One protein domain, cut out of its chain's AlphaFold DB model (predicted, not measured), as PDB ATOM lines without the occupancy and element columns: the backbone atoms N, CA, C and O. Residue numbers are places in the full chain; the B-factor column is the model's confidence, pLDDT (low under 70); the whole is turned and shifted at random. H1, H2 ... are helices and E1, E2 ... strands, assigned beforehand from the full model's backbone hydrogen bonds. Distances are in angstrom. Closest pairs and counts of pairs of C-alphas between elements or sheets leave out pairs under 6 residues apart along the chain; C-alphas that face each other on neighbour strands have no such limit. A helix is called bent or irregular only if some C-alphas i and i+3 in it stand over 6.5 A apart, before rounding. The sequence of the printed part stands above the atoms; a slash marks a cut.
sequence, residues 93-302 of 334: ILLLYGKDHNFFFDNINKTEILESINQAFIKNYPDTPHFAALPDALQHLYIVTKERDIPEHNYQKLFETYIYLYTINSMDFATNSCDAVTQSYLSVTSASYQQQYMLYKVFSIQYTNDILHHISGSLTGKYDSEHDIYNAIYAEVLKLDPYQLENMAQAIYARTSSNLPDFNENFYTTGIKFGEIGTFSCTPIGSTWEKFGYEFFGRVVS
ATOM      1  N   ILE A  93     153.819 161.769 160.475       43.53
ATOM      2  CA  ILE A  93     155.038 161.734 161.304       43.53
ATOM      3  C   ILE A  93     156.128 160.860 160.669       43.53
ATOM      4  O   ILE A  93     157.294 161.243 160.690       43.53
ATOM      5  N   LEU A  94     155.759 159.748 160.030       46.25
ATOM      6  CA  LEU A  94     156.714 158.854 159.369       46.25
ATOM      7  C   LEU A  94     157.213 159.406 158.023       46.25
ATOM      8  O   LEU A  94     158.369 159.193 157.667       46.25
ATOM      9  N   LEU A  95     156.391 160.199 157.326       46.28
ATOM     10  CA  LEU A  95     156.806 160.969 156.146       46.28
ATOM     11  C   LEU A  95     157.705 162.170 156.515       46.28
ATOM     12  O   LEU A  95     158.577 162.557 155.740       46.28
ATOM     13  N   LEU A  96     157.525 162.762 157.702       42.19
ATOM     14  CA  LEU A  96     158.221 163.981 158.137       42.19
ATOM     15  C   LEU A  96     159.707 163.783 158.483       42.19
ATOM     16  O   LEU A  96     160.462 164.756 158.432       42.19
ATOM     17  N   TYR A  97     160.153 162.557 158.778       46.44
ATOM     18  CA  TYR A  97     161.582 162.265 158.979       46.44
ATOM     19  C   TYR A  97     162.394 162.243 157.667       46.44
ATOM     20  O   TYR A  97     163.620 162.323 157.704       46.44
ATOM     21  N   GLY A  98     161.736 162.269 156.501       40.53
ATOM     22  CA  GLY A  98     162.370 162.318 155.175       40.53
ATOM     23  C   GLY A  98     162.971 163.672 154.764       40.53
ATOM     24  O   GLY A  98     163.298 163.856 153.589       40.53
ATOM     25  N   LYS A  99     163.132 164.634 155.687       40.59
ATOM     26  CA  LYS A  99     163.622 165.993 155.369       40.59
ATOM     27  C   LYS A  99     165.014 165.997 154.717       40.59
ATOM     28  O   LYS A  99     165.274 166.843 153.866       40.59
ATOM     29  N   ASP A 100     165.830 164.994 155.049       47.28
ATOM     30  CA  ASP A 100     167.155 164.722 154.474       47.28
ATOM     31  C   ASP A 100     167.214 163.382 153.698       47.28
ATOM     32  O   ASP A 100     168.292 162.850 153.468       47.28
ATOM     33  N   HIS A 101     166.070 162.831 153.267       50.94
ATOM     34  CA  HIS A 101     165.925 161.549 152.535       50.94
ATOM     35  C   HIS A 101     166.325 160.265 153.293       50.94
ATOM     36  O   HIS A 101     166.177 159.169 152.742       50.94
ATOM     37  N   ASN A 102     166.780 160.380 154.542       60.69
ATOM     38  CA  ASN A 102     167.084 159.234 155.398       60.69
ATOM     39  C   ASN A 102     165.825 158.406 155.682       60.69
ATOM     40  O   ASN A 102     164.723 158.939 155.844       60.69
ATOM     41  N   PHE A 103     166.002 157.094 155.748       71.38
ATOM     42  CA  PHE A 103     164.953 156.153 156.092       71.38
ATOM     43  C   PHE A 103     164.701 156.174 157.605       71.38
ATOM     44  O   PHE A 103     165.598 156.454 158.400       71.38
ATOM     45  N   PHE A 104     163.470 155.875 158.021       73.81
ATOM     46  CA  PHE A 104     163.048 155.960 159.426       73.81
ATOM     47  C   PHE A 104     163.953 155.157 160.376       73.81
ATOM     48  O   PHE A 104     164.344 155.651 161.436       73.81
ATOM     49  N   PHE A 105     164.338 153.948 159.963       75.75
ATOM     50  CA  PHE A 105     165.174 153.062 160.769       75.75
ATOM     51  C   PHE A 105     166.654 153.478 160.848       75.75
ATOM     52  O   PHE A 105     167.335 153.064 161.776       75.75
ATOM     53  N   ASP A 106     167.138 154.388 159.992       74.50
ATOM     54  CA  ASP A 106     168.552 154.808 159.982       74.50
ATOM     55  C   ASP A 106     168.997 155.506 161.286       74.50
ATOM     56  O   ASP A 106     170.194 155.658 161.540       74.50
ATOM     57  N   ASN A 107     168.050 156.022 162.083       75.88
ATOM     58  CA  ASN A 107     168.342 156.871 163.245       75.88
ATOM     59  C   ASN A 107     167.463 156.623 164.483       75.88
ATOM     60  O   ASN A 107     167.722 157.232 165.522       75.88
ATOM     61  N   ILE A 108     166.432 155.772 164.415       80.31
ATOM     62  CA  ILE A 108     165.500 155.594 165.543       80.31
ATOM     63  C   ILE A 108     166.114 154.868 166.747       80.31
ATOM     64  O   ILE A 108     165.628 155.016 167.862       80.31
ATOM     65  N   ASN A 109     167.246 154.184 166.584       82.62
ATOM     66  CA  ASN A 109     167.996 153.617 167.706       82.62
ATOM     67  C   ASN A 109     168.715 154.669 168.578       82.62
ATOM     68  O   ASN A 109     169.470 154.290 169.464       82.62
ATOM     69  N   LYS A 110     168.524 155.976 168.358       84.62
ATOM     70  CA  LYS A 110     169.134 157.045 169.166       84.62
ATOM     71  C   LYS A 110     168.160 157.562 170.218       84.62
ATOM     72  O   LYS A 110     167.049 157.969 169.881       84.62
ATOM     73  N   THR A 111     168.603 157.655 171.472       87.06
ATOM     74  CA  THR A 111     167.786 158.143 172.603       87.06
ATOM     75  C   THR A 111     167.124 159.501 172.331       87.06
ATOM     76  O   THR A 111     165.941 159.689 172.604       87.06
ATOM     77  N   GLU A 112     167.854 160.438 171.723       83.44
ATOM     78  CA  GLU A 112     167.357 161.777 171.362       83.44
ATOM     79  C   GLU A 112     166.207 161.754 170.335       83.44
ATOM     80  O   GLU A 112     165.290 162.577 170.396       83.44
ATOM     81  N   ILE A 113     166.226 160.783 169.415       81.88
ATOM     82  CA  ILE A 113     165.180 160.578 168.409       81.88
ATOM     83  C   ILE A 113     163.975 159.893 169.052       81.88
ATOM     84  O   ILE A 113     162.848 160.348 168.856       81.88
ATOM     85  N   LEU A 114     164.204 158.871 169.885       82.12
ATOM     86  CA  LEU A 114     163.145 158.217 170.658       82.12
ATOM     87  C   LEU A 114     162.377 159.226 171.519       82.12
ATOM     88  O   LEU A 114     161.153 159.194 171.513       82.12
ATOM     89  N   GLU A 115     163.047 160.181 172.168       82.00
ATOM     90  CA  GLU A 115     162.355 161.219 172.946       82.00
ATOM     91  C   GLU A 115     161.551 162.206 172.089       82.00
ATOM     92  O   GLU A 115     160.451 162.619 172.470       82.00
ATOM     93  N   SER A 116     162.038 162.549 170.894       78.88
ATOM     94  CA  SER A 116     161.246 163.329 169.936       78.88
ATOM     95  C   SER A 116     159.975 162.578 169.512       78.88
ATOM     96  O   SER A 116     158.889 163.164 169.438       78.88
ATOM     97  N   ILE A 117     160.084 161.261 169.303       78.31
ATOM     98  CA  ILE A 117     158.953 160.392 168.961       78.31
ATOM     99  C   ILE A 117     158.009 160.216 170.160       78.31
ATOM    100  O   ILE A 117     156.801 160.319 169.966       78.31
ATOM    101  N   ASN A 118     158.509 160.067 171.393       82.75
ATOM    102  CA  ASN A 118     157.704 160.004 172.622       82.75
ATOM    103  C   ASN A 118     156.796 161.238 172.760       82.75
ATOM    104  O   ASN A 118     155.588 161.122 172.984       82.75
ATOM    105  N   GLN A 119     157.362 162.435 172.573       79.94
ATOM    106  CA  GLN A 119     156.610 163.692 172.616       79.94
ATOM    107  C   GLN A 119     155.560 163.768 171.500       79.94
ATOM    108  O   GLN A 119     154.428 164.197 171.739       79.94
ATOM    109  N   ALA A 120     155.906 163.328 170.285       73.94
ATOM    110  CA  ALA A 120     154.973 163.272 169.166       73.94
ATOM    111  C   ALA A 120     153.845 162.248 169.396       73.94
ATOM    112  O   ALA A 120     152.689 162.549 169.104       73.94
ATOM    113  N   PHE A 121     154.147 161.082 169.965       79.12
ATOM    114  CA  PHE A 121     153.180 160.040 170.303       79.12
ATOM    115  C   PHE A 121     152.180 160.519 171.358       79.12
ATOM    116  O   PHE A 121     150.978 160.409 171.147       79.12
ATOM    117  N   ILE A 122     152.647 161.135 172.450       80.75
ATOM    118  CA  ILE A 122     151.759 161.700 173.480       80.75
ATOM    119  C   ILE A 122     150.877 162.811 172.895       80.75
ATOM    120  O   ILE A 122     149.681 162.857 173.177       80.75
ATOM    121  N   LYS A 123     151.447 163.696 172.065       79.00
ATOM    122  CA  LYS A 123     150.719 164.818 171.452       79.00
ATOM    123  C   LYS A 123     149.613 164.368 170.494       79.00
ATOM    124  O   LYS A 123     148.579 165.028 170.432       79.00
ATOM    125  N   ASN A 124     149.847 163.300 169.734       72.06
ATOM    126  CA  ASN A 124     148.916 162.785 168.726       72.06
ATOM    127  C   ASN A 124     148.210 161.500 169.192       72.06
ATOM    128  O   ASN A 124     147.654 160.775 168.371       72.06
ATOM    129  N   TYR A 125     148.229 161.214 170.498       76.50
ATOM    130  CA  TYR A 125     147.537 160.063 171.065       76.50
ATOM    131  C   TYR A 125     146.034 160.172 170.753       76.50
ATOM    132  O   TYR A 125     145.452 161.234 170.997       76.50
ATOM    133  N   PRO A 126     145.395 159.113 170.225       72.19
ATOM    134  CA  PRO A 126     144.006 159.165 169.783       72.19
ATOM    135  C   PRO A 126     143.053 159.525 170.928       72.19
ATOM    136  O   PRO A 126     143.261 159.153 172.087       72.19
ATOM    137  N   ASP A 127     141.980 160.243 170.593       76.06
ATOM    138  CA  ASP A 127     140.883 160.481 171.530       76.06
ATOM    139  C   ASP A 127     140.121 159.177 171.845       76.06
ATOM    140  O   ASP A 127     140.348 158.135 171.232       76.06
ATOM    141  N   THR A 128     139.219 159.208 172.832       77.25
ATOM    142  CA  THR A 128     138.523 157.992 173.282       77.25
ATOM    143  C   THR A 128     137.728 157.286 172.166       77.25
ATOM    144  O   THR A 128     137.863 156.066 172.071       77.25
ATOM    145  N   PRO A 129     136.938 157.977 171.310       73.12
ATOM    146  CA  PRO A 129     136.283 157.342 170.163       73.12
ATOM    147  C   PRO A 129     137.238 156.662 169.174       73.12
ATOM    148  O   PRO A 129     136.987 155.516 168.805       73.12
ATOM    149  N   HIS A 130     138.322 157.326 168.760       73.69
ATOM    150  CA  HIS A 130     139.264 156.742 167.797       73.69
ATOM    151  C   HIS A 130     140.081 155.609 168.432       73.69
ATOM    152  O   HIS A 130     140.272 154.569 167.810       73.69
ATOM    153  N   PHE A 131     140.493 155.757 169.696       74.88
ATOM    154  CA  PHE A 131     141.213 154.721 170.436       74.88
ATOM    155  C   PHE A 131     140.387 153.436 170.586       74.88
ATOM    156  O   PHE A 131     140.900 152.348 170.345       74.88
ATOM    157  N   ALA A 132     139.099 153.556 170.921       73.94
ATOM    158  CA  ALA A 132     138.194 152.412 171.056       73.94
ATOM    159  C   ALA A 132     137.857 151.721 169.718       73.94
ATOM    160  O   ALA A 132     137.319 150.616 169.727       73.94
ATOM    161  N   ALA A 133     138.151 152.357 168.578       68.88
ATOM    162  CA  ALA A 133     138.006 151.763 167.250       68.88
ATOM    163  C   ALA A 133     139.260 150.988 166.792       68.88
ATOM    164  O   ALA A 133     139.165 150.186 165.857       68.88
ATOM    165  N   LEU A 134     140.414 151.196 167.447       71.81
ATOM    166  CA  LEU A 134     141.633 150.428 167.188       71.81
ATOM    167  C   LEU A 134     141.426 148.955 167.580       71.81
ATOM    168  O   LEU A 134     140.787 148.680 168.596       71.81
ATOM    169  N   PRO A 135     142.012 147.995 166.851       75.56
ATOM    170  CA  PRO A 135     142.097 146.603 167.290       75.56
ATOM    171  C   PRO A 135     142.737 146.441 168.678       75.56
ATOM    172  O   PRO A 135     143.706 147.134 168.995       75.56
ATOM    173  N   ASP A 136     142.248 145.494 169.486       79.38
ATOM    174  CA  ASP A 136     142.697 145.273 170.875       79.38
ATOM    175  C   ASP A 136     144.222 145.133 171.011       79.38
ATOM    176  O   ASP A 136     144.828 145.674 171.938       79.38
ATOM    177  N   ALA A 137     144.858 144.431 170.066       78.38
ATOM    178  CA  ALA A 137     146.307 144.250 170.024       78.38
ATOM    179  C   ALA A 137     147.067 145.593 169.946       78.38
ATOM    180  O   ALA A 137     148.089 145.775 170.613       78.38
ATOM    181  N   LEU A 138     146.534 146.560 169.190       80.88
ATOM    182  CA  LEU A 138     147.062 147.922 169.106       80.88
ATOM    183  C   LEU A 138     146.704 148.757 170.337       80.88
ATOM    184  O   LEU A 138     147.574 149.457 170.849       80.88
ATOM    185  N   GLN A 139     145.472 148.656 170.851       82.50
ATOM    186  CA  GLN A 139     145.085 149.338 172.094       82.50
ATOM    187  C   GLN A 139     146.025 148.968 173.251       82.50
ATOM    188  O   GLN A 139     146.486 149.844 173.984       82.50
ATOM    189  N   HIS A 140     146.361 147.681 173.384       87.00
ATOM    190  CA  HIS A 140     147.292 147.203 174.401       87.00
ATOM    191  C   HIS A 140     148.695 147.802 174.230       87.00
ATOM    192  O   HIS A 140     149.246 148.337 175.194       87.00
ATOM    193  N   LEU A 141     149.245 147.771 173.009       86.38
ATOM    194  CA  LEU A 141     150.547 148.367 172.698       86.38
ATOM    195  C   LEU A 141     150.574 149.863 173.055       86.38
ATOM    196  O   LEU A 141     151.504 150.329 173.708       86.38
ATOM    197  N   TYR A 142     149.517 150.598 172.709       84.56
ATOM    198  CA  TYR A 142     149.362 152.026 173.003       84.56
ATOM    199  C   TYR A 142     149.366 152.345 174.500       84.56
ATOM    200  O   TYR A 142     150.090 153.244 174.936       84.56
ATOM    201  N   ILE A 143     148.571 151.605 175.280       87.44
ATOM    202  CA  ILE A 143     148.486 151.757 176.740       87.44
ATOM    203  C   ILE A 143     149.854 151.487 177.364       87.44
ATOM    204  O   ILE A 143     150.366 152.317 178.109       87.44
ATOM    205  N   VAL A 144     150.487 150.368 177.002       91.25
ATOM    206  CA  VAL A 144     151.805 149.978 177.517       91.25
ATOM    207  C   VAL A 144     152.878 151.026 177.188       91.25
ATOM    208  O   VAL A 144     153.648 151.411 178.069       91.25
ATOM    209  N   THR A 145     152.872 151.560 175.964       87.56
ATOM    210  CA  THR A 145     153.792 152.629 175.538       87.56
ATOM    211  C   THR A 145     153.619 153.882 176.394       87.56
ATOM    212  O   THR A 145     154.579 154.403 176.960       87.56
ATOM    213  N   LYS A 146     152.377 154.369 176.513       87.38
ATOM    214  CA  LYS A 146     152.050 155.637 177.176       87.38
ATOM    215  C   LYS A 146     152.192 155.586 178.694       87.38
ATOM    216  O   LYS A 146     152.635 156.564 179.291       87.38
ATOM    217  N   GLU A 147     151.751 154.497 179.313       92.12
ATOM    218  CA  GLU A 147     151.585 154.403 180.767       92.12
ATOM    219  C   GLU A 147     152.769 153.725 181.465       92.12
ATOM    220  O   GLU A 147     152.937 153.916 182.669       92.12
ATOM    221  N   ARG A 148     153.612 152.987 180.726       94.06
ATOM    222  CA  ARG A 148     154.810 152.322 181.262       94.06
ATOM    223  C   ARG A 148     156.089 152.740 180.541       94.06
ATOM    224  O   ARG A 148     156.950 153.356 181.160       94.06
ATOM    225  N   ASP A 149     156.221 152.430 179.253       92.12
ATOM    226  CA  ASP A 149     157.541 152.453 178.605       92.12
ATOM    227  C   ASP A 149     158.099 153.873 178.404       92.12
ATOM    228  O   ASP A 149     159.306 154.066 178.566       92.12
ATOM    229  N   ILE A 150     157.247 154.877 178.139       89.00
ATOM    230  CA  ILE A 150     157.671 156.289 178.119       89.00
ATOM    231  C   ILE A 150     158.003 156.794 179.540       89.00
ATOM    232  O   ILE A 150     159.128 157.252 179.734       89.00
ATOM    233  N   PRO A 151     157.120 156.694 180.562       95.06
ATOM    234  CA  PRO A 151     157.450 157.114 181.931       95.06
ATOM    235  C   PRO A 151     158.711 156.465 182.522       95.06
ATOM    236  O   PRO A 151     159.495 157.136 183.197       95.06
ATOM    237  N   GLU A 152     158.935 155.176 182.259       95.44
ATOM    238  CA  GLU A 152     160.108 154.429 182.734       95.44
ATOM    239  C   GLU A 152     161.379 154.696 181.904       95.44
ATOM    240  O   GLU A 152     162.449 154.217 182.276       95.44
ATOM    241  N   HIS A 153     161.286 155.471 180.813       91.12
ATOM    242  CA  HIS A 153     162.371 155.719 179.853       91.12
ATOM    243  C   HIS A 153     162.980 154.402 179.328       91.12
ATOM    244  O   HIS A 153     164.197 154.242 179.195       91.12
ATOM    245  N   ASN A 154     162.121 153.417 179.042       93.44
ATOM    246  CA  ASN A 154     162.513 152.079 178.607       93.44
ATOM    247  C   ASN A 154     162.843 152.071 177.106       93.44
ATOM    248  O   ASN A 154     162.138 151.476 176.290       93.44
ATOM    249  N   TYR A 155     163.912 152.776 176.729       90.94
ATOM    250  CA  TYR A 155     164.224 153.092 175.335       90.94
ATOM    251  C   TYR A 155     164.328 151.874 174.414       90.94
ATOM    252  O   TYR A 155     163.909 151.963 173.264       90.94
ATOM    253  N   GLN A 156     164.812 150.725 174.901       93.62
ATOM    254  CA  GLN A 156     164.860 149.504 174.090       93.62
ATOM    255  C   GLN A 156     163.448 149.005 173.741       93.62
ATOM    256  O   GLN A 156     163.195 148.640 172.597       93.62
ATOM    257  N   LYS A 157     162.498 149.045 174.688       92.94
ATOM    258  CA  LYS A 157     161.100 148.676 174.410       92.94
ATOM    259  C   LYS A 157     160.362 149.728 173.593       92.94
ATOM    260  O   LYS A 157     159.539 149.359 172.759       92.94
ATOM    261  N   LEU A 158     160.694 151.009 173.760       86.81
ATOM    262  CA  LEU A 158     160.198 152.082 172.894       86.81
ATOM    263  C   LEU A 158     160.661 151.892 171.442       86.81
ATOM    264  O   LEU A 158     159.843 151.965 170.531       86.81
ATOM    265  N   PHE A 159     161.935 151.565 171.226       87.81
ATOM    266  CA  PHE A 159     162.490 151.243 169.910       87.81
ATOM    267  C   PHE A 159     161.759 150.065 169.240       87.81
ATOM    268  O   PHE A 159     161.223 150.226 168.145       87.81
ATOM    269  N   GLU A 160     161.640 148.923 169.931       90.69
ATOM    270  CA  GLU A 160     160.868 147.759 169.455       90.69
ATOM    271  C   GLU A 160     159.412 148.130 169.110       90.69
ATOM    272  O   GLU A 160     158.888 147.768 168.057       90.69
ATOM    273  N   THR A 161     158.766 148.907 169.981       87.50
ATOM    274  CA  THR A 161     157.390 149.387 169.808       87.50
ATOM    275  C   THR A 161     157.244 150.249 168.560       87.50
ATOM    276  O   THR A 161     156.310 150.054 167.779       87.50
ATOM    277  N   TYR A 162     158.167 151.184 168.329       84.62
ATOM    278  CA  TYR A 162     158.116 152.045 167.156       84.62
ATOM    279  C   TYR A 162     158.407 151.291 165.852       84.62
ATOM    280  O   TYR A 162     157.856 151.680 164.824       84.62
ATOM    281  N   ILE A 163     159.145 150.171 165.878       87.19
ATOM    282  CA  ILE A 163     159.235 149.259 164.725       87.19
ATOM    283  C   ILE A 163     157.864 148.649 164.399       87.19
ATOM    284  O   ILE A 163     157.433 148.695 163.242       87.19
ATOM    285  N   TYR A 164     157.134 148.127 165.390       88.69
ATOM    286  CA  TYR A 164     155.790 147.581 165.160       88.69
ATOM    287  C   TYR A 164     154.805 148.641 164.662       88.69
ATOM    288  O   TYR A 164     154.056 148.404 163.713       88.69
ATOM    289  N   LEU A 165     154.819 149.828 165.267       82.50
ATOM    290  CA  LEU A 165     153.924 150.920 164.898       82.50
ATOM    291  C   LEU A 165     154.219 151.470 163.495       82.50
ATOM    292  O   LEU A 165     153.289 151.714 162.725       82.50
ATOM    293  N   TYR A 166     155.497 151.581 163.125       82.75
ATOM    294  CA  TYR A 166     155.922 151.887 161.759       82.75
ATOM    295  C   TYR A 166     155.458 150.825 160.757       82.75
ATOM    296  O   TYR A 166     154.990 151.144 159.662       82.75
ATOM    297  N   THR A 167     155.570 149.555 161.144       85.69
ATOM    298  CA  THR A 167     155.167 148.407 160.328       85.69
ATOM    299  C   THR A 167     153.671 148.440 160.047       85.69
ATOM    300  O   THR A 167     153.260 148.390 158.891       85.69
ATOM    301  N   ILE A 168     152.857 148.633 161.082       81.69
ATOM    302  CA  ILE A 168     151.401 148.713 160.967       81.69
ATOM    303  C   ILE A 168     150.966 149.947 160.162       81.69
ATOM    304  O   ILE A 168     150.128 149.818 159.270       81.69
ATOM    305  N   ASN A 169     151.582 151.115 160.382       77.50
ATOM    306  CA  ASN A 169     151.301 152.304 159.571       77.50
ATOM    307  C   ASN A 169     151.710 152.115 158.099       77.50
ATOM    308  O   ASN A 169     150.991 152.547 157.206       77.50
ATOM    309  N   SER A 170     152.816 151.415 157.825       78.12
ATOM    310  CA  SER A 170     153.211 151.061 156.454       78.12
ATOM    311  C   SER A 170     152.182 150.149 155.779       78.12
ATOM    312  O   SER A 170     151.942 150.301 154.583       78.12
ATOM    313  N   MET A 171     151.557 149.233 156.530       77.94
ATOM    314  CA  MET A 171     150.501 148.347 156.022       77.94
ATOM    315  C   MET A 171     149.214 149.094 155.671       77.94
ATOM    316  O   MET A 171     148.638 148.833 154.617       77.94
ATOM    317  N   ASP A 172     148.801 150.047 156.505       74.44
ATOM    318  CA  ASP A 172     147.683 150.952 156.215       74.44
ATOM    319  C   ASP A 172     147.995 151.875 155.019       74.44
ATOM    320  O   ASP A 172     147.269 151.930 154.021       74.44
ATOM    321  N   PHE A 173     149.162 152.524 155.040       75.44
ATOM    322  CA  PHE A 173     149.589 153.419 153.969       75.44
ATOM    323  C   PHE A 173     149.715 152.714 152.612       75.44
ATOM    324  O   PHE A 173     149.470 153.343 151.579       75.44
ATOM    325  N   ALA A 174     150.059 151.423 152.581       74.62
ATOM    326  CA  ALA A 174     150.141 150.645 151.349       74.62
ATOM    327  C   ALA A 174     148.794 150.532 150.615       74.62
ATOM    328  O   ALA A 174     148.782 150.573 149.383       74.62
ATOM    329  N   THR A 175     147.675 150.413 151.331       67.06
ATOM    330  CA  THR A 175     146.343 150.213 150.730       67.06
ATOM    331  C   THR A 175     145.533 151.497 150.579       67.06
ATOM    332  O   THR A 175     144.679 151.554 149.692       67.06
ATOM    333  N   ASN A 176     145.841 152.542 151.356       70.12
ATOM    334  CA  ASN A 176     145.203 153.857 151.247       70.12
ATOM    335  C   ASN A 176     145.167 154.390 149.801       70.12
ATOM    336  O   ASN A 176     146.137 154.273 149.045       70.12
ATOM    337  N   SER A 177     144.055 155.014 149.413       70.75
ATOM    338  CA  SER A 177     143.883 155.617 148.088       70.75
ATOM    339  C   SER A 177     144.748 156.866 147.896       70.75
ATOM    340  O   SER A 177     144.996 157.623 148.830       70.75
ATOM    341  N   CYS A 178     145.169 157.122 146.655       71.25
ATOM    342  CA  CYS A 178     145.691 158.428 146.239       71.25
ATOM    343  C   CYS A 178     144.560 159.245 145.615       71.25
ATOM    344  O   CYS A 178     144.506 159.443 144.398       71.25
ATOM    345  N   ASP A 179     143.604 159.630 146.456       61.28
ATOM    346  CA  ASP A 179     142.403 160.354 146.053       61.28
ATOM    347  C   ASP A 179     142.706 161.764 145.498       61.28
ATOM    348  O   ASP A 179     143.836 162.255 145.528       61.28
ATOM    349  N   ALA A 180     141.670 162.445 145.005       48.06
ATOM    350  CA  ALA A 180     141.798 163.795 144.463       48.06
ATOM    351  C   ALA A 180     142.279 164.828 145.503       48.06
ATOM    352  O   ALA A 180     142.943 165.790 145.120       48.06
ATOM    353  N   VAL A 181     142.000 164.648 146.800       48.16
ATOM    354  CA  VAL A 181     142.525 165.515 147.868       48.16
ATOM    355  C   VAL A 181     144.025 165.284 148.052       48.16
ATOM    356  O   VAL A 181     144.790 166.247 148.058       48.16
ATOM    357  N   THR A 182     144.467 164.030 148.091       53.25
ATOM    358  CA  THR A 182     145.885 163.641 148.132       53.25
ATOM    359  C   THR A 182     146.635 164.195 146.917       53.25
ATOM    360  O   THR A 182     147.665 164.850 147.073       53.25
ATOM    361  N   GLN A 183     146.067 164.057 145.712       48.47
ATOM    362  CA  GLN A 183     146.578 164.691 144.490       48.47
ATOM    363  C   GLN A 183     146.558 166.228 144.575       48.47
ATOM    364  O   GLN A 183     147.479 166.880 144.087       48.47
ATOM    365  N   SER A 184     145.566 166.843 145.230       44.12
ATOM    366  CA  SER A 184     145.524 168.303 145.408       44.12
ATOM    367  C   SER A 184     146.649 168.818 146.314       44.12
ATOM    368  O   SER A 184     147.285 169.811 145.975       44.12
ATOM    369  N   TYR A 185     146.986 168.107 147.397       45.91
ATOM    370  CA  TYR A 185     148.175 168.415 148.199       45.91
ATOM    371  C   TYR A 185     149.462 168.198 147.385       45.91
ATOM    372  O   TYR A 185     150.307 169.090 147.321       45.91
ATOM    373  N   LEU A 186     149.581 167.060 146.692       51.09
ATOM    374  CA  LEU A 186     150.760 166.699 145.893       51.09
ATOM    375  C   LEU A 186     151.019 167.635 144.699       51.09
ATOM    376  O   LEU A 186     152.173 167.899 144.369       51.09
ATOM    377  N   SER A 187     149.974 168.159 144.059       48.53
ATOM    378  CA  SER A 187     150.068 169.085 142.912       48.53
ATOM    379  C   SER A 187     150.513 170.505 143.284       48.53
ATOM    380  O   SER A 187     150.930 171.263 142.411       48.53
ATOM    381  N   VAL A 188     150.453 170.864 144.572       48.88
ATOM    382  CA  VAL A 188     150.952 172.146 145.105       48.88
ATOM    383  C   VAL A 188     152.373 172.002 145.680       48.88
ATOM    384  O   VAL A 188     153.086 172.995 145.839       48.88
ATOM    385  N   THR A 189     152.820 170.778 145.977       59.19
ATOM    386  CA  THR A 189     154.168 170.493 146.500       59.19
ATOM    387  C   THR A 189     155.243 170.367 145.414       59.19
ATOM    388  O   THR A 189     154.955 170.149 144.242       59.19
ATOM    389  N   SER A 190     156.515 170.486 145.805       66.69
ATOM    390  CA  SER A 190     157.654 170.313 144.897       66.69
ATOM    391  C   SER A 190     157.790 168.876 144.383       66.69
ATOM    392  O   SER A 190     157.490 167.919 145.097       66.69
ATOM    393  N   ALA A 191     158.367 168.714 143.187       71.25
ATOM    394  CA  ALA A 191     158.639 167.406 142.578       71.25
ATOM    395  C   ALA A 191     159.431 166.447 143.495       71.25
ATOM    396  O   ALA A 191     159.221 165.240 143.457       71.25
ATOM    397  N   SER A 192     160.288 166.976 144.379       74.50
ATOM    398  CA  SER A 192     160.978 166.189 145.410       74.50
ATOM    399  C   SER A 192     160.022 165.484 146.382       74.50
ATOM    400  O   SER A 192     160.260 164.334 146.734       74.50
ATOM    401  N   TYR A 193     158.927 166.129 146.791       75.69
ATOM    402  CA  TYR A 193     157.940 165.532 147.691       75.69
ATOM    403  C   TYR A 193     157.100 164.468 146.972       75.69
ATOM    404  O   TYR A 193     156.866 163.395 147.521       75.69
ATOM    405  N   GLN A 194     156.729 164.708 145.709       77.88
ATOM    406  CA  GLN A 194     156.050 163.713 144.870       77.88
ATOM    407  C   GLN A 194     156.924 162.460 144.656       77.88
ATOM    408  O   GLN A 194     156.446 161.334 144.803       77.88
ATOM    409  N   GLN A 195     158.222 162.652 144.396       82.38
ATOM    410  CA  GLN A 195     159.224 161.587 144.298       82.38
ATOM    411  C   GLN A 195     159.344 160.781 145.604       82.38
ATOM    412  O   GLN A 195     159.368 159.549 145.565       82.38
ATOM    413  N   GLN A 196     159.394 161.458 146.759       78.75
ATOM    414  CA  GLN A 196     159.450 160.819 148.079       78.75
ATOM    415  C   GLN A 196     158.165 160.041 148.398       78.75
ATOM    416  O   GLN A 196     158.249 158.892 148.830       78.75
ATOM    417  N   TYR A 197     156.986 160.614 148.128       80.81
ATOM    418  CA  TYR A 197     155.697 159.937 148.297       80.81
ATOM    419  C   TYR A 197     155.628 158.664 147.445       80.81
ATOM    420  O   TYR A 197     155.285 157.596 147.947       80.81
ATOM    421  N   MET A 198     156.012 158.756 146.166       84.88
ATOM    422  CA  MET A 198     156.057 157.619 145.245       84.88
ATOM    423  C   MET A 198     157.005 156.515 145.747       84.88
ATOM    424  O   MET A 198     156.607 155.350 145.802       84.88
ATOM    425  N   LEU A 199     158.230 156.870 146.158       85.62
ATOM    426  CA  LEU A 199     159.192 155.935 146.752       85.62
ATOM    427  C   LEU A 199     158.607 155.239 147.988       85.62
ATOM    428  O   LEU A 199     158.628 154.010 148.063       85.62
ATOM    429  N   TYR A 200     158.065 156.011 148.934       83.25
ATOM    430  CA  TYR A 200     157.524 155.475 150.180       83.25
ATOM    431  C   TYR A 200     156.321 154.563 149.928       83.25
ATOM    432  O   TYR A 200     156.256 153.473 150.482       83.25
ATOM    433  N   LYS A 201     155.426 154.927 149.003       83.69
ATOM    434  CA  LYS A 201     154.280 154.091 148.622       83.69
ATOM    435  C   LYS A 201     154.718 152.740 148.060       83.69
ATOM    436  O   LYS A 201     154.206 151.703 148.476       83.69
ATOM    437  N   VAL A 202     155.700 152.735 147.160       81.94
ATOM    438  CA  VAL A 202     156.234 151.506 146.550       81.94
ATOM    439  C   VAL A 202     157.028 150.653 147.543       81.94
ATOM    440  O   VAL A 202     156.977 149.421 147.475       81.94
ATOM    441  N   PHE A 203     157.712 151.284 148.499       85.69
ATOM    442  CA  PHE A 203     158.278 150.610 149.665       85.69
ATOM    443  C   PHE A 203     157.176 149.929 150.497       85.69
ATOM    444  O   PHE A 203     157.227 148.713 150.687       85.69
ATOM    445  N   SER A 204     156.156 150.679 150.929       80.44
ATOM    446  CA  SER A 204     155.083 150.195 151.805       80.44
ATOM    447  C   SER A 204     154.325 149.023 151.189       80.44
ATOM    448  O   SER A 204     154.081 148.032 151.870       80.44
ATOM    449  N   ILE A 205     154.020 149.084 149.888       75.44
ATOM    450  CA  ILE A 205     153.387 147.998 149.123       75.44
ATOM    451  C   ILE A 205     154.197 146.693 149.205       75.44
ATOM    452  O   ILE A 205     153.647 145.636 149.520       75.44
ATOM    453  N   GLN A 206     155.508 146.754 148.953       76.94
ATOM    454  CA  GLN A 206     156.381 145.576 149.019       76.94
ATOM    455  C   GLN A 206     156.530 145.050 150.447       76.94
ATOM    456  O   GLN A 206     156.410 143.848 150.666       76.94
ATOM    457  N   TYR A 207     156.767 145.944 151.411       81.94
ATOM    458  CA  TYR A 207     156.953 145.582 152.813       81.94
ATOM    459  C   TYR A 207     155.702 144.889 153.367       81.94
ATOM    460  O   TYR A 207     155.788 143.786 153.897       81.94
ATOM    461  N   THR A 208     154.524 145.459 153.103       77.94
ATOM    462  CA  THR A 208     153.215 144.880 153.447       77.94
ATOM    463  C   THR A 208     153.014 143.496 152.850       77.94
ATOM    464  O   THR A 208     152.577 142.588 153.549       77.94
ATOM    465  N   ASN A 209     153.347 143.305 151.570       73.38
ATOM    466  CA  ASN A 209     153.239 141.998 150.926       73.38
ATOM    467  C   ASN A 209     154.133 140.945 151.593       73.38
ATOM    468  O   ASN A 209     153.681 139.824 151.824       73.38
ATOM    469  N   ASP A 210     155.383 141.296 151.893       74.44
ATOM    470  CA  ASP A 210     156.351 140.357 152.457       74.44
ATOM    471  C   ASP A 210     155.986 140.005 153.926       74.44
ATOM    472  O   ASP A 210     156.040 138.831 154.298       74.44
ATOM    473  N   ILE A 211     155.456 140.959 154.715       78.38
ATOM    474  CA  ILE A 211     154.857 140.710 156.048       78.38
ATOM    475  C   ILE A 211     153.629 139.795 155.950       78.38
ATOM    476  O   ILE A 211     153.559 138.769 156.629       78.38
ATOM    477  N   LEU A 212     152.648 140.158 155.110       72.44
ATOM    478  CA  LEU A 212     151.396 139.409 154.956       72.44
ATOM    479  C   LEU A 212     151.660 137.981 154.480       72.44
ATOM    480  O   LEU A 212     150.992 137.055 154.937       72.44
ATOM    481  N   HIS A 213     152.647 137.783 153.600       71.81
ATOM    482  CA  HIS A 213     153.087 136.455 153.191       71.81
ATOM    483  C   HIS A 213     153.553 135.622 154.389       71.81
ATOM    484  O   HIS A 213     153.071 134.501 154.560       71.81
ATOM    485  N   HIS A 214     154.425 136.177 155.233       75.31
ATOM    486  CA  HIS A 214     154.980 135.474 156.385       75.31
ATOM    487  C   HIS A 214     153.896 135.080 157.410       75.31
ATOM    488  O   HIS A 214     153.799 133.912 157.788       75.31
ATOM    489  N   ILE A 215     152.999 136.002 157.785       70.38
ATOM    490  CA  ILE A 215     151.932 135.711 158.766       70.38
ATOM    491  C   ILE A 215     150.740 134.920 158.194       70.38
ATOM    492  O   ILE A 215     149.921 134.410 158.960       70.38
ATOM    493  N   SER A 216     150.617 134.792 156.864       63.47
ATOM    494  CA  SER A 216     149.447 134.169 156.211       63.47
ATOM    495  C   SER A 216     149.122 132.758 156.716       63.47
ATOM    496  O   SER A 216     147.951 132.384 156.798       63.47
ATOM    497  N   GLY A 217     150.145 131.985 157.101       60.50
ATOM    498  CA  GLY A 217     149.990 130.636 157.647       60.50
ATOM    499  C   GLY A 217     149.329 130.583 159.031       60.50
ATOM    500  O   GLY A 217     148.690 129.581 159.350       60.50
ATOM    501  N   SER A 218     149.435 131.651 159.828       64.12
ATOM    502  CA  SER A 218     148.832 131.754 161.165       64.12
ATOM    503  C   SER A 218     147.365 132.193 161.129       64.12
ATOM    504  O   SER A 218     146.579 131.795 161.993       64.12
ATOM    505  N   LEU A 219     146.964 132.972 160.115       61.84
ATOM    506  CA  LEU A 219     145.647 133.619 159.997       61.84
ATOM    507  C   LEU A 219     144.521 132.636 159.615       61.84
ATOM    508  O   LEU A 219     143.878 132.748 158.570       61.84
ATOM    509  N   THR A 220     144.276 131.637 160.468       52.41
ATOM    510  CA  THR A 220     143.466 130.434 160.187       52.41
ATOM    511  C   THR A 220     141.999 130.480 160.667       52.41
ATOM    512  O   THR A 220     141.233 129.554 160.380       52.41
ATOM    513  N   GLY A 221     141.525 131.592 161.244       49.12
ATOM    514  CA  GLY A 221     140.110 131.809 161.614       49.12
ATOM    515  C   GLY A 221     139.198 132.277 160.464       49.12
ATOM    516  O   GLY A 221     139.659 132.923 159.529       49.12
ATOM    517  N   LYS A 222     137.899 131.957 160.488       53.19
ATOM    518  CA  LYS A 222     136.921 132.820 159.791       53.19
ATOM    519  C   LYS A 222     136.714 134.054 160.672       53.19
ATOM    520  O   LYS A 222     136.780 133.919 161.889       53.19
ATOM    521  N   TYR A 223     136.481 135.205 160.060       57.62
ATOM    522  CA  TYR A 223     136.328 136.479 160.756       57.62
ATOM    523  C   TYR A 223     134.991 137.098 160.357       57.62
ATOM    524  O   TYR A 223     134.637 137.055 159.176       57.62
ATOM    525  N   ASP A 224     134.265 137.637 161.333       50.72
ATOM    526  CA  ASP A 224     132.883 138.091 161.149       50.72
ATOM    527  C   ASP A 224     132.786 139.604 160.863       50.72
ATOM    528  O   ASP A 224     131.762 140.075 160.365       50.72
ATOM    529  N   SER A 225     133.865 140.363 161.098       56.12
ATOM    530  CA  SER A 225     133.991 141.786 160.760       56.12
ATOM    531  C   SER A 225     135.399 142.154 160.273       56.12
ATOM    532  O   SER A 225     136.361 141.429 160.518       56.12
ATOM    533  N   GLU A 226     135.543 143.311 159.614       54.97
ATOM    534  CA  GLU A 226     136.849 143.856 159.198       54.97
ATOM    535  C   GLU A 226     137.782 144.068 160.408       54.97
ATOM    536  O   GLU A 226     138.955 143.702 160.367       54.97
ATOM    537  N   HIS A 227     137.229 144.560 161.524       62.22
ATOM    538  CA  HIS A 227     137.939 144.774 162.789       62.22
ATOM    539  C   HIS A 227     138.550 143.480 163.352       62.22
ATOM    540  O   HIS A 227     139.715 143.481 163.750       62.22
ATOM    541  N   ASP A 228     137.818 142.361 163.326       59.25
ATOM    542  CA  ASP A 228     138.336 141.064 163.791       59.25
ATOM    543  C   ASP A 228     139.517 140.584 162.941       59.25
ATOM    544  O   ASP A 228     140.472 139.997 163.459       59.25
ATOM    545  N   ILE A 229     139.472 140.854 161.631       64.44
ATOM    546  CA  ILE A 229     140.561 140.504 160.722       64.44
ATOM    547  C   ILE A 229     141.802 141.348 161.029       64.44
ATOM    548  O   ILE A 229     142.903 140.803 161.108       64.44
ATOM    549  N   TYR A 230     141.641 142.656 161.244       65.81
ATOM    550  CA  TYR A 230     142.742 143.529 161.651       65.81
ATOM    551  C   TYR A 230     143.363 143.116 162.975       65.81
ATOM    552  O   TYR A 230     144.586 143.062 163.081       65.81
ATOM    553  N   ASN A 231     142.535 142.796 163.969       69.56
ATOM    554  CA  ASN A 231     143.015 142.340 165.266       69.56
ATOM    555  C   ASN A 231     143.843 141.062 165.113       69.56
ATOM    556  O   ASN A 231     144.924 140.968 165.683       69.56
ATOM    557  N   ALA A 232     143.410 140.126 164.262       68.75
ATOM    558  CA  ALA A 232     144.194 138.937 163.942       68.75
ATOM    559  C   ALA A 232     145.500 139.253 163.188       68.75
ATOM    560  O   ALA A 232     146.546 138.742 163.575       68.75
ATOM    561  N   ILE A 233     145.475 140.106 162.154       75.06
ATOM    562  CA  ILE A 233     146.683 140.527 161.420       75.06
ATOM    563  C   ILE A 233     147.691 141.159 162.379       75.06
ATOM    564  O   ILE A 233     148.827 140.699 162.459       75.06
ATOM    565  N   TYR A 234     147.287 142.189 163.119       81.69
ATOM    566  CA  TYR A 234     148.197 142.922 163.992       81.69
ATOM    567  C   TYR A 234     148.651 142.065 165.177       81.69
ATOM    568  O   TYR A 234     149.822 142.121 165.530       81.69
ATOM    569  N   ALA A 235     147.802 141.187 165.724       84.31
ATOM    570  CA  ALA A 235     148.231 140.222 166.735       84.31
ATOM    571  C   ALA A 235     149.279 139.219 166.219       84.31
ATOM    572  O   ALA A 235     150.094 138.769 167.018       84.31
ATOM    573  N   GLU A 236     149.296 138.862 164.929       82.19
ATOM    574  CA  GLU A 236     150.399 138.079 164.352       82.19
ATOM    575  C   GLU A 236     151.638 138.944 164.060       82.19
ATOM    576  O   GLU A 236     152.748 138.505 164.349       82.19
ATOM    577  N   VAL A 237     151.480 140.182 163.571       87.31
ATOM    578  CA  VAL A 237     152.607 141.120 163.355       87.31
ATOM    579  C   VAL A 237     153.359 141.411 164.658       87.31
ATOM    580  O   VAL A 237     154.586 141.401 164.663       87.31
ATOM    581  N   LEU A 238     152.651 141.595 165.778       90.88
ATOM    582  CA  LEU A 238     153.244 141.840 167.102       90.88
ATOM    583  C   LEU A 238     153.930 140.608 167.733       90.88
ATOM    584  O   LEU A 238     154.451 140.706 168.843       90.88
ATOM    585  N   LYS A 239     153.922 139.446 167.063       93.12
ATOM    586  CA  LYS A 239     154.709 138.257 167.451       93.12
ATOM    587  C   LYS A 239     156.012 138.120 166.666       93.12
ATOM    588  O   LYS A 239     156.816 137.250 167.002       93.12
ATOM    589  N   LEU A 240     156.182 138.894 165.596       92.12
ATOM    590  CA  LEU A 240     157.374 138.851 164.759       92.12
ATOM    591  C   LEU A 240     158.540 139.521 165.474       92.12
ATOM    592  O   LEU A 240     158.334 140.451 166.249       92.12
ATOM    593  N   ASP A 241     159.762 139.074 165.203       94.38
ATOM    594  CA  ASP A 241     160.930 139.737 165.770       94.38
ATOM    595  C   ASP A 241     161.065 141.169 165.198       94.38
ATOM    596  O   ASP A 241     161.023 141.350 163.972       94.38
ATOM    597  N   PRO A 242     161.204 142.203 166.051       92.50
ATOM    598  CA  PRO A 242     161.250 143.584 165.591       92.50
ATOM    599  C   PRO A 242     162.543 143.889 164.822       92.50
ATOM    600  O   PRO A 242     162.504 144.649 163.860       92.50
ATOM    601  N   TYR A 243     163.674 143.262 165.153       91.88
ATOM    602  CA  TYR A 243     164.928 143.466 164.423       91.88
ATOM    603  C   TYR A 243     164.839 142.848 163.018       91.88
ATOM    604  O   TYR A 243     165.282 143.456 162.043       91.88
ATOM    605  N   GLN A 244     164.157 141.706 162.866       91.56
ATOM    606  CA  GLN A 244     163.846 141.137 161.548       91.56
ATOM    607  C   GLN A 244     162.889 142.019 160.728       91.56
ATOM    608  O   GLN A 244     163.089 142.166 159.520       91.56
ATOM    609  N   LEU A 245     161.883 142.641 161.358       91.12
ATOM    610  CA  LEU A 245     161.000 143.624 160.711       91.12
ATOM    611  C   LEU A 245     161.784 144.847 160.207       91.12
ATOM    612  O   LEU A 245     161.676 145.201 159.032       91.12
ATOM    613  N   GLU A 246     162.619 145.445 161.057       88.81
ATOM    614  CA  GLU A 246     163.499 146.560 160.696       88.81
ATOM    615  C   GLU A 246     164.437 146.199 159.536       88.81
ATOM    616  O   GLU A 246     164.470 146.896 158.519       88.81
ATOM    617  N   ASN A 247     165.167 145.087 159.650       87.38
ATOM    618  CA  ASN A 247     166.121 144.640 158.635       87.38
ATOM    619  C   ASN A 247     165.430 144.325 157.295       87.38
ATOM    620  O   ASN A 247     165.960 144.644 156.225       87.38
ATOM    621  N   MET A 248     164.216 143.763 157.332       86.44
ATOM    622  CA  MET A 248     163.379 143.586 156.146       86.44
ATOM    623  C   MET A 248     162.986 144.933 155.530       86.44
ATOM    624  O   MET A 248     163.137 145.121 154.319       86.44
ATOM    625  N   ALA A 249     162.534 145.886 156.346       87.75
ATOM    626  CA  ALA A 249     162.150 147.215 155.892       87.75
ATOM    627  C   ALA A 249     163.331 147.956 155.239       87.75
ATOM    628  O   ALA A 249     163.197 148.449 154.116       87.75
ATOM    629  N   GLN A 250     164.504 147.964 155.882       85.06
ATOM    630  CA  GLN A 250     165.732 148.569 155.354       85.06
ATOM    631  C   GLN A 250     166.131 147.943 154.009       85.06
ATOM    632  O   GLN A 250     166.380 148.659 153.036       85.06
ATOM    633  N   ALA A 251     166.124 146.609 153.907       83.25
ATOM    634  CA  ALA A 251     166.469 145.908 152.671       83.25
ATOM    635  C   ALA A 251     165.488 146.207 151.521       83.25
ATOM    636  O   ALA A 251     165.909 146.386 150.373       83.25
ATOM    637  N   ILE A 252     164.184 146.284 151.808       84.69
ATOM    638  CA  ILE A 252     163.157 146.621 150.813       84.69
ATOM    639  C   ILE A 252     163.268 148.090 150.397       84.69
ATOM    640  O   ILE A 252     163.207 148.378 149.198       84.69
ATOM    641  N   TYR A 253     163.484 149.017 151.333       86.62
ATOM    642  CA  TYR A 253     163.665 150.436 151.024       86.62
ATOM    643  C   TYR A 253     164.917 150.671 150.173       86.62
ATOM    644  O   TYR A 253     164.821 151.274 149.104       86.62
ATOM    645  N   ALA A 254     166.065 150.103 150.559       82.81
ATOM    646  CA  ALA A 254     167.310 150.192 149.797       82.81
ATOM    647  C   ALA A 254     167.165 149.611 148.377       82.81
ATOM    648  O   ALA A 254     167.575 150.245 147.399       82.81
ATOM    649  N   ARG A 255     166.515 148.444 148.237       81.81
ATOM    650  CA  ARG A 255     166.181 147.835 146.935       81.81
ATOM    651  C   ARG A 255     165.321 148.771 146.084       81.81
ATOM    652  O   ARG A 255     165.620 148.957 144.905       81.81
ATOM    653  N   THR A 256     164.286 149.360 146.683       83.50
ATOM    654  CA  THR A 256     163.327 150.256 146.016       83.50
ATOM    655  C   THR A 256     163.982 151.553 145.562       83.50
ATOM    656  O   THR A 256     163.868 151.904 144.393       83.50
ATOM    657  N   SER A 257     164.741 152.198 146.448       85.94
ATOM    658  CA  SER A 257     165.537 153.391 146.156       85.94
ATOM    659  C   SER A 257     166.550 153.140 145.027       85.94
ATOM    660  O   SER A 257     166.637 153.920 144.084       85.94
ATOM    661  N   SER A 258     167.215 151.977 145.019       83.56
ATOM    662  CA  SER A 258     168.158 151.590 143.950       83.56
ATOM    663  C   SER A 258     167.513 151.380 142.570       83.56
ATOM    664  O   SER A 258     168.224 151.313 141.570       83.56
ATOM    665  N   ASN A 259     166.185 151.237 142.499       80.25
ATOM    666  CA  ASN A 259     165.415 151.071 141.258       80.25
ATOM    667  C   ASN A 259     164.428 152.233 141.030       80.25
ATOM    668  O   ASN A 259     163.508 152.095 140.221       80.25
ATOM    669  N   LEU A 260     164.584 153.337 141.766       86.19
ATOM    670  CA  LEU A 260     163.679 154.479 141.751       86.19
ATOM    671  C   LEU A 260     163.706 155.171 140.372       86.19
ATOM    672  O   LEU A 260     164.756 155.678 139.976       86.19
ATOM    673  N   PRO A 261     162.586 155.200 139.629       86.06
ATOM    674  CA  PRO A 261     162.474 155.964 138.392       86.06
ATOM    675  C   PRO A 261     162.254 157.452 138.696       86.06
ATOM    676  O   PRO A 261     161.799 157.804 139.788       86.06
ATOM    677  N   ASP A 262     162.486 158.317 137.709       87.75
ATOM    678  CA  ASP A 262     162.015 159.706 137.765       87.75
ATOM    679  C   ASP A 262     160.485 159.742 137.949       87.75
ATOM    680  O   ASP A 262     159.750 158.967 137.324       87.75
ATOM    681  N   PHE A 263     159.998 160.637 138.812       84.88
ATOM    682  CA  PHE A 263     158.568 160.806 139.066       84.88
ATOM    683  C   PHE A 263     157.793 161.182 137.789       84.88
ATOM    684  O   PHE A 263     158.249 161.966 136.953       84.88
ATOM    685  N   ASN A 264     156.587 160.627 137.652       83.88
ATOM    686  CA  ASN A 264     155.689 160.854 136.527       83.88
ATOM    687  C   ASN A 264     154.226 160.730 137.002       83.88
ATOM    688  O   ASN A 264     153.899 159.872 137.820       83.88
ATOM    689  N   GLU A 265     153.319 161.542 136.459       82.94
ATOM    690  CA  GLU A 265     151.882 161.493 136.787       82.94
ATOM    691  C   GLU A 265     151.212 160.154 136.418       82.94
ATOM    692  O   GLU A 265     150.170 159.791 136.968       82.94
ATOM    693  N   ASN A 266     151.842 159.353 135.550       82.56
ATOM    694  CA  ASN A 266     151.442 157.968 135.297       82.56
ATOM    695  C   ASN A 266     151.371 157.136 136.590       82.56
ATOM    696  O   ASN A 266     150.559 156.216 136.654       82.56
ATOM    697  N   PHE A 267     152.131 157.474 137.643       84.06
ATOM    698  CA  PHE A 267     152.025 156.807 138.946       84.06
ATOM    699  C   PHE A 267     150.596 156.818 139.499       84.06
ATOM    700  O   PHE A 267     150.168 155.825 140.085       84.06
ATOM    701  N   TYR A 268     149.840 157.895 139.261       79.69
ATOM    702  CA  TYR A 268     148.473 158.045 139.758       79.69
ATOM    703  C   TYR A 268     147.391 157.470 138.824       79.69
ATOM    704  O   TYR A 268     146.197 157.604 139.103       79.69
ATOM    705  N   THR A 269     147.783 156.829 137.713       74.12
ATOM    706  CA  THR A 269     146.855 156.343 136.675       74.12
ATOM    707  C   THR A 269     147.164 154.928 136.180       74.12
ATOM    708  O   THR A 269     146.414 154.007 136.489       74.12
ATOM    709  N   THR A 270     148.232 154.739 135.403       71.81
ATOM    710  CA  THR A 270     148.603 153.466 134.745       71.81
ATOM    711  C   THR A 270     149.819 152.778 135.369       71.81
ATOM    712  O   THR A 270     150.129 151.641 135.030       71.81
ATOM    713  N   GLY A 271     150.496 153.457 136.293       80.81
ATOM    714  CA  GLY A 271     151.671 152.989 137.008       80.81
ATOM    715  C   GLY A 271     153.012 153.320 136.349       80.81
ATOM    716  O   GLY A 271     153.107 153.745 135.197       80.81
ATOM    717  N   ILE A 272     154.083 153.129 137.122       83.38
ATOM    718  CA  ILE A 272     155.477 153.321 136.708       83.38
ATOM    719  C   ILE A 272     156.298 152.092 137.078       83.38
ATOM    720  O   ILE A 272     156.124 151.491 138.139       83.38
ATOM    721  N   LYS A 273     157.233 151.736 136.196       82.88
ATOM    722  CA  LYS A 273     158.174 150.636 136.379       82.88
ATOM    723  C   LYS A 273     159.379 151.033 137.246       82.88
ATOM    724  O   LYS A 273     160.255 151.766 136.797       82.88
ATOM    725  N   PHE A 274     159.472 150.446 138.434       84.12
ATOM    726  CA  PHE A 274     160.647 150.461 139.309       84.12
ATOM    727  C   PHE A 274     161.636 149.368 138.883       84.12
ATOM    728  O   PHE A 274     161.753 148.325 139.529       84.12
ATOM    729  N   GLY A 275     162.308 149.561 137.744       76.81
ATOM    730  CA  GLY A 275     163.336 148.640 137.244       76.81
ATOM    731  C   GLY A 275     162.871 147.178 137.172       76.81
ATOM    732  O   GLY A 275     161.863 146.862 136.534       76.81
ATOM    733  N   GLU A 276     163.601 146.277 137.833       72.38
ATOM    734  CA  GLU A 276     163.236 144.855 137.948       72.38
ATOM    735  C   GLU A 276     162.243 144.561 139.086       72.38
ATOM    736  O   GLU A 276     161.750 143.437 139.200       72.38
ATOM    737  N   ILE A 277     161.916 145.537 139.940       72.56
ATOM    738  CA  ILE A 277     160.981 145.362 141.061       72.56
ATOM    739  C   ILE A 277     159.544 145.222 140.558       72.56
ATOM    740  O   ILE A 277     158.814 144.383 141.091       72.56
ATOM    741  N   GLY A 278     159.170 145.958 139.510       72.19
ATOM    742  CA  GLY A 278     157.872 145.854 138.840       72.19
ATOM    743  C   GLY A 278     157.212 147.191 138.538       72.19
ATOM    744  O   GLY A 278     157.791 148.243 138.790       72.19
ATOM    745  N   THR A 279     155.992 147.137 138.006       76.69
ATOM    746  CA  THR A 279     155.132 148.315 137.820       76.69
ATOM    747  C   THR A 279     154.285 148.538 139.066       76.69
ATOM    748  O   THR A 279     153.688 147.588 139.573       76.69
ATOM    749  N   PHE A 280     154.226 149.779 139.538       79.88
ATOM    750  CA  PHE A 280     153.417 150.194 140.679       79.88
ATOM    751  C   PHE A 280     152.572 151.411 140.322       79.88
ATOM    752  O   PHE A 280     153.062 152.308 139.635       79.88
ATOM    753  N   SER A 281     151.347 151.478 140.835       77.25
ATOM    754  CA  SER A 281     150.517 152.684 140.779       77.25
ATOM    755  C   SER A 281     149.881 152.977 142.136       77.25
ATOM    756  O   SER A 281     149.758 152.086 142.981       77.25
ATOM    757  N   CYS A 282     149.444 154.216 142.335       77.50
ATOM    758  CA  CYS A 282     148.555 154.581 143.425       77.50
ATOM    759  C   CYS A 282     147.375 155.369 142.877       77.50
ATOM    760  O   CYS A 282     147.506 156.513 142.473       77.50
ATOM    761  N   THR A 283     146.201 154.765 142.853       71.12
ATOM    762  CA  THR A 283     145.022 155.328 142.192       71.12
ATOM    763  C   THR A 283     144.009 155.847 143.226       71.12
ATOM    764  O   THR A 283     144.126 155.532 144.417       71.12
ATOM    765  N   PRO A 284     142.957 156.587 142.817       68.31
ATOM    766  CA  PRO A 284     141.902 157.056 143.729       68.31
ATOM    767  C   PRO A 284     141.105 155.950 144.449       68.31
ATOM    768  O   PRO A 284     140.260 156.245 145.286       68.31
ATOM    769  N   ILE A 285     141.356 154.683 144.110       61.44
ATOM    770  CA  ILE A 285     140.688 153.468 144.604       61.44
ATOM    771  C   ILE A 285     141.633 152.557 145.416       61.44
ATOM    772  O   ILE A 285     141.205 151.481 145.823       61.44
ATOM    773  N   GLY A 286     142.900 152.952 145.610       65.75
ATOM    774  CA  GLY A 286     143.951 152.148 146.251       65.75
ATOM    775  C   GLY A 286     145.199 151.968 145.374       65.75
ATOM    776  O   GLY A 286     145.293 152.518 144.273       65.75
ATOM    777  N   SER A 287     146.173 151.197 145.851       65.50
ATOM    778  CA  SER A 287     147.441 150.942 145.140       65.50
ATOM    779  C   SER A 287     147.405 149.708 144.230       65.50
ATOM    780  O   SER A 287     146.603 148.804 144.444       65.50
ATOM    781  N   THR A 288     148.322 149.613 143.256       64.25
ATOM    782  CA  THR A 288     148.554 148.393 142.451       64.25
ATOM    783  C   THR A 288     150.042 148.019 142.357       64.25
ATOM    784  O   THR A 288     150.911 148.889 142.424       64.25
ATOM    785  N   TRP A 289     150.342 146.720 142.193       61.62
ATOM    786  CA  TRP A 289     151.695 146.184 141.974       61.62
ATOM    787  C   TRP A 289     151.679 145.008 140.993       61.62
ATOM    788  O   TRP A 289     151.495 143.849 141.357       61.62
ATOM    789  N   GLU A 290     151.926 145.298 139.722       56.03
ATOM    790  CA  GLU A 290     151.624 144.371 138.625       56.03
ATOM    791  C   GLU A 290     152.727 143.339 138.342       56.03
ATOM    792  O   GLU A 290     152.560 142.490 137.468       56.03
ATOM    793  N   LYS A 291     153.862 143.362 139.061       42.78
ATOM    794  CA  LYS A 291     155.020 142.478 138.782       42.78
ATOM    795  C   LYS A 291     154.665 140.990 138.767       42.78
ATOM    796  O   LYS A 291     155.314 140.200 138.086       42.78
ATOM    797  N   PHE A 292     153.667 140.616 139.561       44.03
ATOM    798  CA  PHE A 292     153.195 139.245 139.698       44.03
ATOM    799  C   PHE A 292     151.913 138.958 138.899       44.03
ATOM    800  O   PHE A 292     151.402 137.846 138.982       44.03
ATOM    801  N   GLY A 293     151.414 139.923 138.116       36.81
ATOM    802  CA  GLY A 293     150.222 139.778 137.274       36.81
ATOM    803  C   GLY A 293     148.880 139.995 137.984       36.81
ATOM    804  O   GLY A 293     147.864 139.525 137.480       36.81
ATOM    805  N   TYR A 294     148.864 140.682 139.132       38.78
ATOM    806  CA  TYR A 294     147.656 140.951 139.927       38.78
ATOM    807  C   TYR A 294     147.598 142.421 140.370       38.78
ATOM    808  O   TYR A 294     148.638 143.055 140.552       38.78
ATOM    809  N   GLU A 295     146.391 142.960 140.573       42.44
ATOM    810  CA  GLU A 295     146.210 144.207 141.331       42.44
ATOM    811  C   GLU A 295     146.694 143.993 142.781       42.44
ATOM    812  O   GLU A 295     146.589 142.887 143.318       42.44
ATOM    813  N   PHE A 296     147.240 145.032 143.422       41.69
ATOM    814  CA  PHE A 296     147.638 144.932 144.830       41.69
ATOM    815  C   PHE A 296     146.393 144.915 145.730       41.69
ATOM    816  O   PHE A 296     145.315 145.366 145.345       41.69
ATOM    817  N   PHE A 297     146.538 144.327 146.917       47.16
ATOM    818  CA  PHE A 297     145.435 144.038 147.826       47.16
ATOM    819  C   PHE A 297     144.630 145.292 148.206       47.16
ATOM    820  O   PHE A 297     145.202 146.346 148.472       47.16
ATOM    821  N   GLY A 298     143.301 145.151 148.295       36.97
ATOM    822  CA  GLY A 298     142.435 146.177 148.893       36.97
ATOM    823  C   GLY A 298     141.021 146.297 148.320       36.97
ATOM    824  O   GLY A 298     140.138 146.785 149.013       36.97
ATOM    825  N   ARG A 299     140.760 145.860 147.078       36.91
ATOM    826  CA  ARG A 299     139.581 146.370 146.348       36.91
ATOM    827  C   ARG A 299     138.265 145.581 146.466       36.91
ATOM    828  O   ARG A 299     137.211 146.155 146.203       36.91
ATOM    829  N   VAL A 300     138.281 144.287 146.810       32.44
ATOM    830  CA  VAL A 300     137.068 143.437 146.803       32.44
ATOM    831  C   VAL A 300     137.098 142.391 147.928       32.44
ATOM    832  O   VAL A 300     137.971 141.528 147.953       32.44
ATOM    833  N   VAL A 301     136.106 142.427 148.828       32.12
ATOM    834  CA  VAL A 301     135.957 141.511 149.992       32.12
ATOM    835  C   VAL A 301     135.360 140.137 149.602       32.12
ATOM    836  O   VAL A 301     135.146 139.265 150.438       32.12
ATOM    837  N   SER A 302     135.104 139.895 148.314       26.56
ATOM    838  CA  SER A 302     134.477 138.672 147.802       26.56
ATOM    839  C   SER A 302     135.370 137.867 146.846       26.56
ATOM    840  O   SER A 302     135.539 138.202 145.679       26.56
TER     841      SER A 302
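This is residues 93 to 302 of the 334 residues of an uncharacterized protein of Neisseriaceae bacterium (UniProt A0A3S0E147). Two long helices make the core as a T, the last part of H5 meeting H7 partway along H7; H9 packs slantwise on both, and a small sheet of three strands, E1 to E3, covers part of H7 at one end of the body. At the other end H4 folds back beside the first part of H5, H2 packs on the first residues of H5, and H8 joins the first residues of H4 to the last residues of H7; H1, H3 and H6 are held more loosely at the rim. The printed part has 210 residues with ten named helices, H1 to H10, followed by three strands, and its class is mostly helix. The sheet has the order E1, E2, E3, is antiparallel throughout, and forms a meander, each strand the antiparallel neighbour of the one before. The whole is compact and rounded, with a radius of gyration of the C-alphas of 17.4 A and spans of 48 by 43 by 32 A.

H1 is residues 93 to 100, with C-alpha 93 at (155.038, 161.734, 161.304); it is irregular, C-alphas 97 and 100 being 7.6 A apart. H2 is residues 111 to 123, 18.4 A long, and H3 is residues 128 to 133. H4, residues 136 to 149, is 18.2 A long and only just irregular, C-alphas 146 and 149 being 6.51 A apart. H5, residues 155 to 175, is 30.6 A long, and H6 is residues 180 to 188. H7, residues 191 to 215, is the longest helix at 36.2 A and begins at C-alpha 191, (158.639, 167.406, 142.578). H8 is residues 226 to 237, 16.5 A; H9 is residues 242 to 257, 22.2 A; H10 is residues 265 to 268. The strands are E1, residues 272 to 274, E2, residues 278 to 283, 16.3 A, and E3, residues 286 to 289, where C-alpha 289 is at (151.695, 146.184, 141.974).

H5 is the hub and touches four helices. With residues 167 to 175 alone it touches H7, about perpendicular at 79 degrees, the closest C-alphas being those of Ala 174 and Ile 205, 4.7 A. H9 touches H5 at Glu 160 and Pro 242, whose C-alphas are the closest at 5.7 A, and touches H7 at a steep tilt of 45 degrees, opposite ways, closest at the C-alphas of Phe 203 and Tyr 253, 5.6 A. H4 and H5 form a helical hairpin at a shallow tilt of 32 degrees, only just short of steep, with Asp 149 and Leu 158 closest, C-alphas 6.3 A apart. H2 touches H5 with residues 111 to 114 alone, closest at the C-alphas of Thr 111 and Tyr 155, 6.8 A. H8 touches H4, the C-alphas of Ala 137 and Ala 235 being closest at 5.5 A, and also H7, those of Ile 215 and Glu 236 at 6.3 A. H1 and H6 are each close to H7 but not clearly touching, closest at 7.8 A and 6.2 A between C-alphas; H3 is so with H4, at 6.8 A. H7 is on one face of the sheet, in two layers, at a height over the sheet of 9.5 A; it lies over E2 and E3 and runs across the strands, at 72 degrees to E2 on the local plane. H5 only grazes the sheet with residues 173 to 175, and H10 stands at the sheet's level. In the hairpin E1 and E2, N 272 and O 280 are within hydrogen-bond range at 2.8 A; in the hairpin E2 and E3, N 283 and O 286 are, at 2.8 A. Every O i to N i+4 pair is within range in H2, H3, H4, H7, H8 and H9, against 16 of 17 in H5, 4 of 5 in H6 and 0 of 4 in H1, where 2 of 5 O i to N i+3 pairs are; H10 is too short for an i+4 pair.

The C-alphas farthest apart, of Glu 152 and Thr 270, are 49.4 A apart. The printed part has no cut and no long link. Residues 290 to 302 hold no named element. The mean pLDDT of the printed part is 73.3; 60 residues are under 70, among them 93 to 102, 179 to 190, 216 to 232 and 284 to 302.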